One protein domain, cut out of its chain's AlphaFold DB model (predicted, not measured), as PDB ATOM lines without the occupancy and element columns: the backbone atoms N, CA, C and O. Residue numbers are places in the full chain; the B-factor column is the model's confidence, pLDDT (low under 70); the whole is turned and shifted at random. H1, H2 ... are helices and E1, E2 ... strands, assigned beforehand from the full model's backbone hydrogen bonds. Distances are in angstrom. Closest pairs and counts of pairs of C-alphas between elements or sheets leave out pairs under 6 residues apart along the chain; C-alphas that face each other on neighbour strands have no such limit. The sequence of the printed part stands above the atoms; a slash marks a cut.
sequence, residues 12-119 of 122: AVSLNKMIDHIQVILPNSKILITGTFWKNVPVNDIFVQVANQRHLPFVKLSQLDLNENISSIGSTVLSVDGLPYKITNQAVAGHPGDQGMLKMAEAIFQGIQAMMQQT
ATOM      1  N   ALA A  12     280.977 269.182 216.589       96.31
ATOM      2  CA  ALA A  12     280.289 267.912 216.350       96.31
ATOM      3  C   ALA A  12     281.267 266.724 216.355       96.31
ATOM      4  O   ALA A  12     280.978 265.674 216.928       96.31
ATOM      5  N   VAL A  13     282.449 266.896 215.752       96.56
ATOM      6  CA  VAL A  13     283.505 265.872 215.721       96.56
ATOM      7  C   VAL A  13     284.013 265.577 217.131       96.56
ATOM      8  O   VAL A  13     284.146 264.416 217.510       96.56
ATOM      9  N   SER A  14     284.271 266.615 217.922       95.56
ATOM     10  CA  SER A  14     284.778 266.493 219.291       95.56
ATOM     11  C   SER A  14     283.748 265.850 220.214       95.56
ATOM     12  O   SER A  14     284.099 264.974 221.002       95.56
ATOM     13  N   LEU A  15     282.471 266.220 220.073       96.31
ATOM     14  CA  LEU A  15     281.386 265.612 220.834       96.31
ATOM     15  C   LEU A  15     281.230 264.123 220.497       96.31
ATOM     16  O   LEU A  15     281.157 263.308 221.412       96.31
ATOM     17  N   ASN A  16     281.263 263.750 219.214       97.75
ATOM     18  CA  ASN A  16     281.244 262.340 218.812       97.75
ATOM     19  C   ASN A  16     282.444 261.568 219.380       97.75
ATOM     20  O   ASN A  16     282.243 260.529 219.997       97.75
ATOM     21  N   LYS A  17     283.665 262.113 219.276       97.56
ATOM     22  CA  LYS A  17     284.868 261.493 219.859       97.56
ATOM     23  C   LYS A  17     284.756 261.296 221.372       97.56
ATOM     24  O   LYS A  17     285.216 260.282 221.888       97.56
ATOM     25  N   MET A  18     284.152 262.245 222.087       96.88
ATOM     26  CA  MET A  18     283.912 262.121 223.526       96.88
ATOM     27  C   MET A  18     282.924 260.990 223.830       96.88
ATOM     28  O   MET A  18     283.176 260.191 224.728       96.88
ATOM     29  N   ILE A  19     281.831 260.894 223.069       97.44
ATOM     30  CA  ILE A  19     280.842 259.816 223.206       97.44
ATOM     31  C   ILE A  19     281.494 258.459 222.902       97.44
ATOM     32  O   ILE A  19     281.365 257.543 223.711       97.44
ATOM     33  N   ASP A  20     282.238 258.347 221.795       97.44
ATOM     34  CA  ASP A  20     282.995 257.140 221.436       97.44
ATOM     35  C   ASP A  20     283.938 256.731 222.577       97.44
ATOM     36  O   ASP A  20     283.948 255.578 223.002       97.44
ATOM     37  N   HIS A  21     284.694 257.686 223.126       97.88
ATOM     38  CA  HIS A  21     285.629 257.428 224.217       97.88
ATOM     39  C   HIS A  21     284.930 256.916 225.486       97.88
ATOM     40  O   HIS A  21     285.378 255.931 226.075       97.88
ATOM     41  N   ILE A  22     283.811 257.538 225.882       97.44
ATOM     42  CA  ILE A  22     283.005 257.085 227.025       97.44
ATOM     43  C   ILE A  22     282.508 255.656 226.789       97.44
ATOM     44  O   ILE A  22     282.611 254.826 227.688       97.44
ATOM     45  N   GLN A  23     282.015 255.346 225.589       96.50
ATOM     46  CA  GLN A  23     281.490 254.018 225.257       96.50
ATOM     47  C   GLN A  23     282.587 252.947 225.165       96.50
ATOM     48  O   GLN A  23     282.331 251.793 225.489       96.50
ATOM     49  N   VAL A  24     283.816 253.307 224.786       97.62
ATOM     50  CA  VAL A  24     284.960 252.381 224.816       97.62
ATOM     51  C   VAL A  24     285.325 252.001 226.252       97.62
ATOM     52  O   VAL A  24     285.555 250.827 226.535       97.62
ATOM     53  N   ILE A  25     285.377 252.976 227.164       97.81
ATOM     54  CA  ILE A  25     285.777 252.731 228.560       97.81
ATOM     55  C   ILE A  25     284.624 252.120 229.369       97.81
ATOM     56  O   ILE A  25     284.846 251.270 230.229       97.81
ATOM     57  N   LEU A  26     283.389 252.545 229.099       97.12
ATOM     58  CA  LEU A  26     282.180 252.148 229.814       97.12
ATOM     59  C   LEU A  26     281.109 251.682 228.809       97.12
ATOM     60  O   LEU A  26     280.133 252.403 228.572       97.12
ATOM     61  N   PRO A  27     281.236 250.467 228.242       94.62
ATOM     62  CA  PRO A  27     280.371 249.991 227.153       94.62
ATOM     63  C   PRO A  27     278.890 249.883 227.524       94.62
ATOM     64  O   PRO A  27     278.029 249.987 226.658       94.62
ATOM     65  N   ASN A  28     278.586 249.730 228.815       93.06
ATOM     66  CA  ASN A  28     277.217 249.634 229.325       93.06
ATOM     67  C   ASN A  28     276.693 250.960 229.909       93.06
ATOM     68  O   ASN A  28     275.630 250.979 230.532       93.06
ATOM     69  N   SER A  29     277.443 252.061 229.776       94.56
ATOM     70  CA  SER A  29     276.992 253.369 230.259       94.56
ATOM     71  C   SER A  29     275.790 253.873 229.459       94.56
ATOM     72  O   SER A  29     275.682 253.667 228.250       94.56
ATOM     73  N   LYS A  30     274.870 254.559 230.143       95.00
ATOM     74  CA  LYS A  30     273.787 255.303 229.495       95.00
ATOM     75  C   LYS A  30     274.216 256.758 229.359       95.00
ATOM     76  O   LYS A  30     274.688 257.346 230.329       95.00
ATOM     77  N   ILE A  31     274.042 257.330 228.173       96.50
ATOM     78  CA  ILE A  31     274.436 258.709 227.875       96.50
ATOM     79  C   ILE A  31     273.175 259.521 227.585       96.50
ATOM     80  O   ILE A  31     272.376 259.155 226.729       96.50
ATOM     81  N   LEU A  32     273.024 260.635 228.296       96.88
ATOM     82  CA  LEU A  32     272.008 261.661 228.076       96.88
ATOM     83  C   LEU A  32     272.736 262.948 227.693       96.88
ATOM     84  O   LEU A  32     273.667 263.353 228.392       96.88
ATOM     85  N   ILE A  33     272.326 263.594 226.604       97.38
ATOM     86  CA  ILE A  33     272.901 264.875 226.184       97.38
ATOM     87  C   ILE A  33     271.983 266.002 226.656       97.38
ATOM     88  O   ILE A  33     270.765 265.924 226.515       97.38
ATOM     89  N   THR A  34     272.548 267.073 227.203       97.06
ATOM     90  CA  THR A  34     271.791 268.283 227.542       97.06
ATOM     91  C   THR A  34     272.192 269.430 226.625       97.06
ATOM     92  O   THR A  34     273.352 269.544 226.224       97.06
ATOM     93  N   GLY A  35     271.244 270.313 226.326       95.25
ATOM     94  CA  GLY A  35     271.531 271.618 225.739       95.25
ATOM     95  C   GLY A  35     272.212 272.567 226.729       95.25
ATOM     96  O   GLY A  35     272.419 272.239 227.899       95.25
ATOM     97  N   THR A  36     272.528 273.775 226.271       94.81
ATOM     98  CA  THR A  36     272.989 274.871 227.133       94.81
ATOM     99  C   THR A  36     271.816 275.543 227.843       94.81
ATOM    100  O   THR A  36     270.701 275.569 227.319       94.81
ATOM    101  N   PHE A  37     272.077 276.132 229.016       94.69
ATOM    102  CA  PHE A  37     271.106 276.991 229.697       94.69
ATOM    103  C   PHE A  37     270.764 278.225 228.861       94.69
ATOM    104  O   PHE A  37     269.596 278.523 228.677       94.69
ATOM    105  N   TRP A  38     271.768 278.913 228.314       91.75
ATOM    106  CA  TRP A  38     271.535 280.079 227.463       91.75
ATOM    107  C   TRP A  38     270.996 279.681 226.092       91.75
ATOM    108  O   TRP A  38     271.295 278.589 225.585       91.75
ATOM    109  N   LYS A  39     270.266 280.594 225.447       89.94
ATOM    110  CA  LYS A  39     269.764 280.460 224.064       89.94
ATOM    111  C   LYS A  39     270.869 280.547 222.997       89.94
ATOM    112  O   LYS A  39     270.791 281.329 222.054       89.94
ATOM    113  N   ASN A  40     271.886 279.698 223.100       89.31
ATOM    114  CA  ASN A  40     272.919 279.532 222.084       89.31
ATOM    115  C   ASN A  40     272.434 278.539 221.012       89.31
ATOM    116  O   ASN A  40     272.701 277.339 221.099       89.31
ATOM    117  N   VAL A  41     271.636 279.022 220.054       91.75
ATOM    118  CA  VAL A  41     271.019 278.179 219.009       91.75
ATOM    119  C   VAL A  41     272.061 277.357 218.235       91.75
ATOM    120  O   VAL A  41     271.907 276.139 218.214       91.75
ATOM    121  N   PRO A  42     273.168 277.932 217.718       93.25
ATOM    122  CA  PRO A  42     274.133 277.159 216.932       93.25
ATOM    123  C   PRO A  42     274.772 275.985 217.690       93.25
ATOM    124  O   PRO A  42     274.932 274.898 217.138       93.25
ATOM    125  N   VAL A  43     275.112 276.174 218.971       94.19
ATOM    126  CA  VAL A  43     275.660 275.092 219.808       94.19
ATOM    127  C   VAL A  43     274.599 274.030 220.100       94.19
ATOM    128  O   VAL A  43     274.877 272.834 219.999       94.19
ATOM    129  N   ASN A  44     273.380 274.453 220.444       94.81
ATOM    130  CA  ASN A  44     272.291 273.526 220.748       94.81
ATOM    131  C   ASN A  44     271.884 272.692 219.530       94.81
ATOM    132  O   ASN A  44     271.634 271.500 219.691       94.81
ATOM    133  N   ASP A  45     271.875 273.271 218.330       96.25
ATOM    134  CA  ASP A  45     271.562 272.549 217.094       96.25
ATOM    135  C   ASP A  45     272.584 271.440 216.824       96.25
ATOM    136  O   ASP A  45     272.203 270.319 216.486       96.25
ATOM    137  N   ILE A  46     273.875 271.700 217.071       96.88
ATOM    138  CA  ILE A  46     274.926 270.677 216.972       96.88
ATOM    139  C   ILE A  46     274.709 269.566 218.010       96.88
ATOM    140  O   ILE A  46     274.865 268.386 217.691       96.88
ATOM    141  N   PHE A  47     274.329 269.900 219.246       97.06
ATOM    142  CA  PHE A  47     274.069 268.888 220.277       97.06
ATOM    143  C   PHE A  47     272.845 268.033 219.948       97.06
ATOM    144  O   PHE A  47     272.909 266.812 220.087       97.06
ATOM    145  N   VAL A  48     271.764 268.648 219.459       97.56
ATOM    146  CA  VAL A  48     270.572 267.940 218.970       97.56
ATOM    147  C   VAL A  48     270.928 267.046 217.785       97.56
ATOM    148  O   VAL A  48     270.535 265.881 217.757       97.56
ATOM    149  N   GLN A  49     271.707 267.554 216.826       97.94
ATOM    150  CA  GLN A  49     272.168 266.783 215.677       97.94
ATOM    151  C   GLN A  49     272.933 265.534 216.124       97.94
ATOM    152  O   GLN A  49     272.603 264.432 215.685       97.94
ATOM    153  N   VAL A  50     273.929 265.683 217.003       98.19
ATOM    154  CA  VAL A  50     274.731 264.548 217.483       98.19
ATOM    155  C   VAL A  50     273.885 263.580 218.313       98.19
ATOM    156  O   VAL A  50     274.001 262.371 218.127       98.19
ATOM    157  N   ALA A  51     272.989 264.078 219.171       97.94
ATOM    158  CA  ALA A  51     272.066 263.232 219.926       97.94
ATOM    159  C   ALA A  51     271.207 262.363 218.994       97.94
ATOM    160  O   ALA A  51     271.163 261.143 219.155       97.94
ATOM    161  N   ASN A  52     270.618 262.966 217.957       98.00
ATOM    162  CA  ASN A  52     269.812 262.257 216.964       98.00
ATOM    163  C   ASN A  52     270.632 261.225 216.177       98.00
ATOM    164  O   ASN A  52     270.199 260.082 216.037       98.00
ATOM    165  N   GLN A  53     271.825 261.601 215.701       97.69
ATOM    166  CA  GLN A  53     272.728 260.707 214.961       97.69
ATOM    167  C   GLN A  53     273.152 259.482 215.782       97.69
ATOM    168  O   GLN A  53     273.382 258.413 215.222       97.69
ATOM    169  N   ARG A  54     273.274 259.638 217.103       96.44
ATOM    170  CA  ARG A  54     273.734 258.590 218.024       96.44
ATOM    171  C   ARG A  54     272.581 257.876 218.733       96.44
ATOM    172  O   ARG A  54     272.838 257.021 219.575       96.44
ATOM    173  N   HIS A  55     271.332 258.219 218.403       95.62
ATOM    174  CA  HIS A  55     270.122 257.733 219.075       95.62
ATOM    175  C   HIS A  55     270.160 257.917 220.602       95.62
ATOM    176  O   HIS A  55     269.702 257.061 221.359       95.62
ATOM    177  N   LEU A  56     270.726 259.038 221.054       96.31
ATOM    178  CA  LEU A  56     270.825 259.394 222.464       96.31
ATOM    179  C   LEU A  56     269.698 260.360 222.850       96.31
ATOM    180  O   LEU A  56     269.360 261.253 222.069       96.31
ATOM    181  N   PRO A  57     269.120 260.226 224.055       96.75
ATOM    182  CA  PRO A  57     268.137 261.177 224.544       96.75
ATOM    183  C   PRO A  57     268.758 262.569 224.726       96.75
ATOM    184  O   PRO A  57     269.930 262.711 225.093       96.75
ATOM    185  N   PHE A  58     267.942 263.598 224.490       97.31
ATOM    186  CA  PHE A  58     268.335 265.001 224.586       97.31
ATOM    187  C   PHE A  58     267.403 265.785 225.518       97.31
ATOM    188  O   PHE A  58     266.182 265.705 225.381       97.31
ATOM    189  N   VAL A  59     267.969 266.586 226.423       97.88
ATOM    190  CA  VAL A  59     267.221 267.511 227.293       97.88
ATOM    191  C   VAL A  59     267.514 268.952 226.893       97.88
ATOM    192  O   VAL A  59     268.638 269.439 227.033       97.88
ATOM    193  N   LYS A  60     266.486 269.669 226.434       96.69
ATOM    194  CA  LYS A  60     266.581 271.097 226.119       96.69
ATOM    195  C   LYS A  60     266.542 271.930 227.403       96.69
ATOM    196  O   LYS A  60     265.540 271.923 228.109       96.69
ATOM    197  N   LEU A  61     267.602 272.697 227.659       97.38
ATOM    198  CA  LEU A  61     267.686 273.593 228.822       97.38
ATOM    199  C   LEU A  61     267.483 275.073 228.470       97.38
ATOM    200  O   LEU A  61     267.123 275.852 229.343       97.38
ATOM    201  N   SER A  62     267.598 275.451 227.192       95.88
ATOM    202  CA  SER A  62     267.527 276.851 226.739       95.88
ATOM    203  C   SER A  62     266.181 277.549 226.944       95.88
ATOM    204  O   SER A  62     266.066 278.768 226.828       95.88
ATOM    205  N   GLN A  63     265.143 276.783 227.269       95.50
ATOM    206  CA  GLN A  63     263.842 277.308 227.687       95.50
ATOM    207  C   GLN A  63     263.849 277.886 229.110       95.50
ATOM    208  O   GLN A  63     262.919 278.598 229.471       95.50
ATOM    209  N   LEU A  64     264.877 277.579 229.907       96.62
ATOM    210  CA  LEU A  64     265.041 278.070 231.274       96.62
ATOM    211  C   LEU A  64     265.781 279.416 231.336       96.62
ATOM    212  O   LEU A  64     265.869 279.983 232.422       96.62
ATOM    213  N   ASP A  65     266.254 279.935 230.199       95.06
ATOM    214  CA  ASP A  65     266.864 281.264 230.043       95.06
ATOM    215  C   ASP A  65     265.808 282.377 230.199       95.06
ATOM    216  O   ASP A  65     265.313 282.959 229.221       95.06
ATOM    217  N   LEU A  66     265.386 282.566 231.450       95.50
ATOM    218  CA  LEU A  66     264.359 283.488 231.929       95.50
ATOM    219  C   LEU A  66     264.927 284.280 233.108       95.50
ATOM    220  O   LEU A  66     265.672 283.724 233.916       95.50
ATOM    221  N   ASN A  67     264.538 285.548 233.243       94.06
ATOM    222  CA  ASN A  67     265.084 286.444 234.267       94.06
ATOM    223  C   ASN A  67     264.961 285.874 235.688       94.06
ATOM    224  O   ASN A  67     265.893 286.021 236.468       94.06
ATOM    225  N   GLU A  68     263.868 285.180 236.025       94.31
ATOM    226  CA  GLU A  68     263.700 284.594 237.362       94.31
ATOM    227  C   GLU A  68     264.636 283.407 237.658       94.31
ATOM    228  O   GLU A  68     264.718 282.948 238.794       94.31
ATOM    229  N   ASN A  69     265.309 282.872 236.641       95.69
ATOM    230  CA  ASN A  69     266.249 281.763 236.777       95.69
ATOM    231  C   ASN A  69     267.707 282.239 236.728       95.69
ATOM    232  O   ASN A  69     268.604 281.449 237.021       95.69
ATOM    233  N   ILE A  70     267.949 283.498 236.360       93.81
ATOM    234  CA  ILE A  70     269.279 284.089 236.214       93.81
ATOM    235  C   ILE A  70     269.626 284.839 237.500       93.81
ATOM    236  O   ILE A  70     268.771 285.447 238.143       93.81
ATOM    237  N   SER A  71     270.889 284.769 237.903       93.88
ATOM    238  CA  SER A  71     271.380 285.527 239.045       93.88
ATOM    239  C   SER A  71     271.641 287.000 238.691       93.88
ATOM    240  O   SER A  71     271.312 287.474 237.610       93.88
ATOM    241  N   SER A  72     272.208 287.765 239.620       94.12
ATOM    242  CA  SER A  72     272.582 289.160 239.379       94.12
ATOM    243  C   SER A  72     273.702 289.598 240.319       94.12
ATOM    244  O   SER A  72     273.979 288.936 241.324       94.12
ATOM    245  N   ILE A  73     274.358 290.723 240.016       95.56
ATOM    246  CA  ILE A  73     275.270 291.357 240.975       95.56
ATOM    247  C   ILE A  73     274.503 291.657 242.263       95.56
ATOM    248  O   ILE A  73     273.464 292.312 242.258       95.56
ATOM    249  N   GLY A  74     275.049 291.200 243.384       93.25
ATOM    250  CA  GLY A  74     274.474 291.377 244.707       93.25
ATOM    251  C   GLY A  74     273.519 290.270 245.144       93.25
ATOM    252  O   GLY A  74     273.200 290.239 246.334       93.25
ATOM    253  N   SER A  75     273.126 289.351 244.253       92.50
ATOM    254  CA  SER A  75     272.386 288.143 244.630       92.50
ATOM    255  C   SER A  75     273.206 287.279 245.589       92.50
ATOM    256  O   SER A  75     274.421 287.132 245.424       92.50
ATOM    257  N   THR A  76     272.530 286.683 246.571       92.31
ATOM    258  CA  THR A  76     273.097 285.638 247.429       92.31
ATOM    259  C   THR A  76     272.776 284.275 246.825       92.31
ATOM    260  O   THR A  76     271.619 284.012 246.509       92.31
ATOM    261  N   VAL A  77     273.790 283.432 246.677       87.81
ATOM    262  CA  VAL A  77     273.689 282.023 246.260       87.81
ATOM    263  C   VAL A  77     274.389 281.143 247.290       87.81
ATOM    264  O   VAL A  77     275.150 281.657 248.112       87.81
ATOM    265  N   LEU A  78     274.164 279.833 247.260       86.62
ATOM    266  CA  LEU A  78     274.907 278.898 248.108       86.62
ATOM    267  C   LEU A  78     276.194 278.434 247.411       86.62
ATOM    268  O   LEU A  78     276.167 278.002 246.257       86.62
ATOM    269  N   SER A  79     277.331 278.511 248.102       81.38
ATOM    270  CA  SER A  79     278.584 277.908 247.640       81.38
ATOM    271  C   SER A  79     278.586 276.388 247.830       81.38
ATOM    272  O   SER A  79     277.673 275.798 248.403       81.38
ATOM    273  N   VAL A  80     279.634 275.731 247.324       80.19
ATOM    274  CA  VAL A  80     279.788 274.264 247.341       80.19
ATOM    275  C   VAL A  80     279.785 273.646 248.746       80.19
ATOM    276  O   VAL A  80     279.492 272.465 248.895       80.19
ATOM    277  N   ASP A  81     280.104 274.435 249.767       88.19
ATOM    278  CA  ASP A  81     280.080 274.087 251.191       88.19
ATOM    279  C   ASP A  81     278.754 274.456 251.884       88.19
ATOM    280  O   ASP A  81     278.607 274.266 253.090       88.19
ATOM    281  N   GLY A  82     277.773 274.968 251.134       84.69
ATOM    282  CA  GLY A  82     276.466 275.379 251.641       84.69
ATOM    283  C   GLY A  82     276.454 276.747 252.323       84.69
ATOM    284  O   GLY A  82     275.441 277.108 252.925       84.69
ATOM    285  N   LEU A  83     277.544 277.518 252.251       91.06
ATOM    286  CA  LEU A  83     277.591 278.861 252.826       91.06
ATOM    287  C   LEU A  83     276.984 279.913 251.879       91.06
ATOM    288  O   LEU A  83     277.069 279.783 250.659       91.06
ATOM    289  N   PRO A  84     276.383 280.991 252.412       90.50
ATOM    290  CA  PRO A  84     275.926 282.100 251.583       90.50
ATOM    291  C   PRO A  84     277.103 282.841 250.934       90.50
ATOM    292  O   PRO A  84     278.007 283.320 251.620       90.50
ATOM    293  N   TYR A  85     277.049 283.012 249.618       89.62
ATOM    294  CA  TYR A  85     278.005 283.776 248.823       89.62
ATOM    295  C   TYR A  85     277.294 284.889 248.054       89.62
ATOM    296  O   TYR A  85     276.311 284.653 247.352       89.62
ATOM    297  N   LYS A  86     277.807 286.120 248.156       93.88
ATOM    298  CA  LYS A  86     277.274 287.267 247.419       93.88
ATOM    299  C   LYS A  86     278.001 287.423 246.089       93.88
ATOM    300  O   LYS A  86     279.220 287.578 246.061       93.88
ATOM    301  N   ILE A  87     277.257 287.443 244.990       92.81
ATOM    302  CA  ILE A  87     277.838 287.587 243.656       92.81
ATOM    303  C   ILE A  87     278.338 289.017 243.454       92.81
ATOM    304  O   ILE A  87     277.569 289.976 243.459       92.81
ATOM    305  N   THR A  88     279.643 289.150 243.247       93.38
ATOM    306  CA  THR A  88     280.317 290.422 242.947       93.38
ATOM    307  C   THR A  88     280.963 290.438 241.562       93.38
ATOM    308  O   THR A  88     281.316 291.501 241.062       93.38
ATOM    309  N   ASN A  89     281.107 289.274 240.923       90.31
ATOM    310  CA  ASN A  89     281.730 289.136 239.611       90.31
ATOM    311  C   ASN A  89     280.677 289.214 238.496       90.31
ATOM    312  O   ASN A  89     279.758 288.397 238.444       90.31
ATOM    313  N   GLN A  90     280.858 290.155 237.566       88.62
ATOM    314  CA  GLN A  90     279.956 290.363 236.431       88.62
ATOM    315  C   GLN A  90     279.856 289.141 235.510       88.62
ATOM    316  O   GLN A  90     278.780 288.870 234.985       88.62
ATOM    317  N   ALA A  91     280.938 288.374 235.345       83.69
ATOM    318  CA  ALA A  91     280.915 287.149 234.547       83.69
ATOM    319  C   ALA A  91     279.981 286.091 235.162       83.69
ATOM    320  O   ALA A  91     279.320 285.348 234.444       83.69
ATOM    321  N   VAL A  92     279.866 286.068 236.493       86.25
ATOM    322  CA  VAL A  92     278.971 285.157 237.225       86.25
ATOM    323  C   VAL A  92     277.534 285.688 237.234       86.25
ATOM    324  O   VAL A  92     276.587 284.910 237.235       86.25
ATOM    325  N   ALA A  93     277.349 287.007 237.166       88.50
ATOM    326  CA  ALA A  93     276.049 287.674 237.269       88.50
ATOM    327  C   ALA A  93     275.053 287.389 236.124       88.50
ATOM    328  O   ALA A  93     273.932 287.871 236.189       88.50
ATOM    329  N   GLY A  94     275.425 286.618 235.100       89.12
ATOM    330  CA  GLY A  94     274.522 286.145 234.038       89.12
ATOM    331  C   GLY A  94     274.289 284.630 234.034       89.12
ATOM    332  O   GLY A  94     273.705 284.102 233.087       89.12
ATOM    333  N   HIS A  95     274.784 283.925 235.053       92.25
ATOM    334  CA  HIS A  95     274.611 282.482 235.206       92.25
ATOM    335  C   HIS A  95     273.289 282.140 235.903       92.25
ATOM    336  O   HIS A  95     272.713 283.000 236.579       92.25
ATOM    337  N   PRO A  96     272.807 280.888 235.781       93.62
ATOM    338  CA  PRO A  96     271.683 280.411 236.573       93.62
ATOM    339  C   PRO A  96     271.920 280.651 238.068       93.62
ATOM    340  O   PRO A  96     272.965 280.279 238.601       93.62
ATOM    341  N   GLY A  97     270.956 281.276 238.743       92.44
ATOM    342  CA  GLY A  97     270.924 281.317 240.208       92.44
ATOM    343  C   GLY A  97     270.405 279.998 240.787       92.44
ATOM    344  O   GLY A  97     270.119 279.060 240.042       92.44
ATOM    345  N   ASP A  98     270.199 279.936 242.102       91.19
ATOM    346  CA  ASP A  98     269.741 278.715 242.789       91.19
ATOM    347  C   ASP A  98     268.447 278.145 242.177       91.19
ATOM    348  O   ASP A  98     268.350 276.947 241.911       91.19
ATOM    349  N   GLN A  99     267.474 279.008 241.855       93.06
ATOM    350  CA  GLN A  99     266.234 278.594 241.188       93.06
ATOM    351  C   GLN A  99     266.483 278.048 239.773       93.06
ATOM    352  O   GLN A  99     265.859 277.065 239.367       93.06
ATOM    353  N   GLY A 100     267.381 278.673 239.007       95.62
ATOM    354  CA  GLY A 100     267.739 278.207 237.669       95.62
ATOM    355  C   GLY A 100     268.431 276.847 237.709       95.62
ATOM    356  O   GLY A 100     268.053 275.946 236.958       95.62
ATOM    357  N   MET A 101     269.369 276.670 238.642       94.50
ATOM    358  CA  MET A 101     270.052 275.399 238.882       94.50
ATOM    359  C   MET A 101     269.077 274.296 239.298       94.50
ATOM    360  O   MET A 101     269.159 273.186 238.768       94.50
ATOM    361  N   LEU A 102     268.115 274.601 240.175       95.25
ATOM    362  CA  LEU A 102     267.067 273.657 240.569       95.25
ATOM    363  C   LEU A 102     266.237 273.202 239.359       95.25
ATOM    364  O   LEU A 102     266.139 272.002 239.106       95.25
ATOM    365  N   LYS A 103     265.715 274.136 238.553       97.88
ATOM    366  CA  LYS A 103     264.914 273.794 237.364       97.88
ATOM    367  C   LYS A 103     265.711 273.004 236.321       97.88
ATOM    368  O   LYS A 103     265.167 272.116 235.664       97.88
ATOM    369  N   MET A 104     267.002 273.305 236.159       97.88
ATOM    370  CA  MET A 104     267.889 272.519 235.293       97.88
ATOM    371  C   MET A 104     268.049 271.091 235.818       97.88
ATOM    372  O   MET A 104     267.929 270.143 235.040       97.88
ATOM    373  N   ALA A 105     268.286 270.925 237.121       97.69
ATOM    374  CA  ALA A 105     268.416 269.615 237.748       97.69
ATOM    375  C   ALA A 105     267.131 268.787 237.600       97.69
ATOM    376  O   ALA A 105     267.205 267.616 237.230       97.69
ATOM    377  N   GLU A 106     265.963 269.398 237.801       98.31
ATOM    378  CA  GLU A 106     264.661 268.752 237.606       98.31
ATOM    379  C   GLU A 106     264.467 268.274 236.161       98.31
ATOM    380  O   GLU A 106     264.103 267.116 235.941       98.31
ATOM    381  N   ALA A 107     264.767 269.117 235.166       98.25
ATOM    382  CA  ALA A 107     264.653 268.753 233.753       98.25
ATOM    383  C   ALA A 107     265.599 267.599 233.369       98.25
ATOM    384  O   ALA A 107     265.206 266.668 232.660       98.25
ATOM    385  N   ILE A 108     266.842 267.630 233.861       98.12
ATOM    386  CA  ILE A 108     267.821 266.558 233.637       98.12
ATOM    387  C   ILE A 108     267.357 265.266 234.311       98.12
ATOM    388  O   ILE A 108     267.384 264.204 233.687       98.12
ATOM    389  N   PHE A 109     266.888 265.347 235.556       97.94
ATOM    390  CA  PHE A 109     266.402 264.192 236.302       97.94
ATOM    391  C   PHE A 109     265.200 263.536 235.616       97.94
ATOM    392  O   PHE A 109     265.177 262.315 235.462       97.94
ATOM    393  N   GLN A 110     264.248 264.328 235.116       97.12
ATOM    394  CA  GLN A 110     263.138 263.824 234.302       97.12
ATOM    395  C   GLN A 110     263.634 263.107 233.037       97.12
ATOM    396  O   GLN A 110     263.156 262.014 232.724       97.12
ATOM    397  N   GLY A 111     264.634 263.666 232.346       96.69
ATOM    398  CA  GLY A 111     265.273 263.018 231.196       96.69
ATOM    399  C   GLY A 111     265.911 261.667 231.543       96.69
ATOM    400  O   GLY A 111     265.742 260.693 230.806       96.69
ATOM    401  N   ILE A 112     266.582 261.576 232.697       96.38
ATOM    402  CA  ILE A 112     267.155 260.320 233.206       96.38
ATOM    403  C   ILE A 112     266.051 259.293 233.492       96.38
ATOM    404  O   ILE A 112     266.161 258.146 233.055       96.38
ATOM    405  N   GLN A 113     264.975 259.690 234.178       95.94
ATOM    406  CA  GLN A 113     263.851 258.798 234.486       95.94
ATOM    407  C   GLN A 113     263.208 258.238 233.210       95.94
ATOM    408  O   GLN A 113     263.021 257.024 233.097       95.94
ATOM    409  N   ALA A 114     262.948 259.091 232.214       92.94
ATOM    410  CA  ALA A 114     262.393 258.670 230.927       92.94
ATOM    411  C   ALA A 114     263.312 257.670 230.198       92.94
ATOM    412  O   ALA A 114     262.852 256.634 229.714       92.94
ATOM    413  N   MET A 115     264.624 257.934 230.179       92.75
ATOM    414  CA  MET A 115     265.627 257.030 229.603       92.75
ATOM    415  C   MET A 115     265.657 255.664 230.313       92.75
ATOM    416  O   MET A 115     265.840 254.625 229.674       92.75
ATOM    417  N   MET A 116     265.479 255.635 231.636       89.25
ATOM    418  CA  MET A 116     265.469 254.389 232.408       89.25
ATOM    419  C   MET A 116     264.202 253.559 232.171       89.25
ATOM    420  O   MET A 116     264.310 252.343 232.016       89.25
ATOM    421  N   GLN A 117     263.032 254.194 232.077       84.75
ATOM    422  CA  GLN A 117     261.756 253.506 231.843       84.75
ATOM    423  C   GLN A 117     261.717 252.790 230.484       84.75
ATOM    424  O   GLN A 117     261.261 251.652 230.404       84.75
ATOM    425  N   GLN A 118     262.301 253.384 229.436       66.81
ATOM    426  CA  GLN A 118     262.406 252.756 228.108       66.81
ATOM    427  C   GLN A 118     263.225 251.453 228.095       66.81
ATOM    428  O   GLN A 118     263.105 250.662 227.163       66.81
ATOM    429  N   THR A 119     264.061 251.219 229.114       59.59
ATOM    430  CA  THR A 119     264.875 249.996 229.218       59.59
ATOM    431  C   THR A 119     264.084 248.813 229.794       59.59
ATOM    432  O   THR A 119     264.498 247.678 229.609       59.59
TER     433      THR A 119
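AT A GLANCE: This is residues 12 to 119 of the 122 residues of an uncharacterized protein of Pedobacter sp (UniProt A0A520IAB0). Two loop stretches, residues 30 to 37 and 56 to 62, run between H2 and H3, with H1 at one end and the small antiparallel hairpin of E1 and E2 at the other. The printed part has 108 residues, in order H1, H2, E1, E2, H3, mostly helix, with under half in named elements. It is loose, radius of gyration of the C-alphas 16.2 A, spanning 44 by 28 by 23 A.

IN THESE COORDINATES: H1, residues 12 to 25, starts at C-alpha 12 (280.289, 267.912, 216.350). H2 is residues 41 to 53, E1 76 to 78, E2 84 to 86. H3, residues 98 to 117, 28.6 A long, ends at C-alpha 117 (261.756, 253.506, 231.843).

HOW THE PARTS SIT: H1 touches H2 with residues 12 to 16 alone, at a steep tilt of 44 degrees; the closest C-alphas, Ala 12 and Ile 46, are 6.1 A apart. H3 touches no helix. In the hairpin, N 77 and O 85 are within hydrogen-bond range, 2.9 A. In H1, H2 and H3 every O i to N i+4 pair is within range.

THE WHOLE: The printed part has no cut; links other than E1 to E2 are long. Residues 118 to 119 have pLDDT under 70.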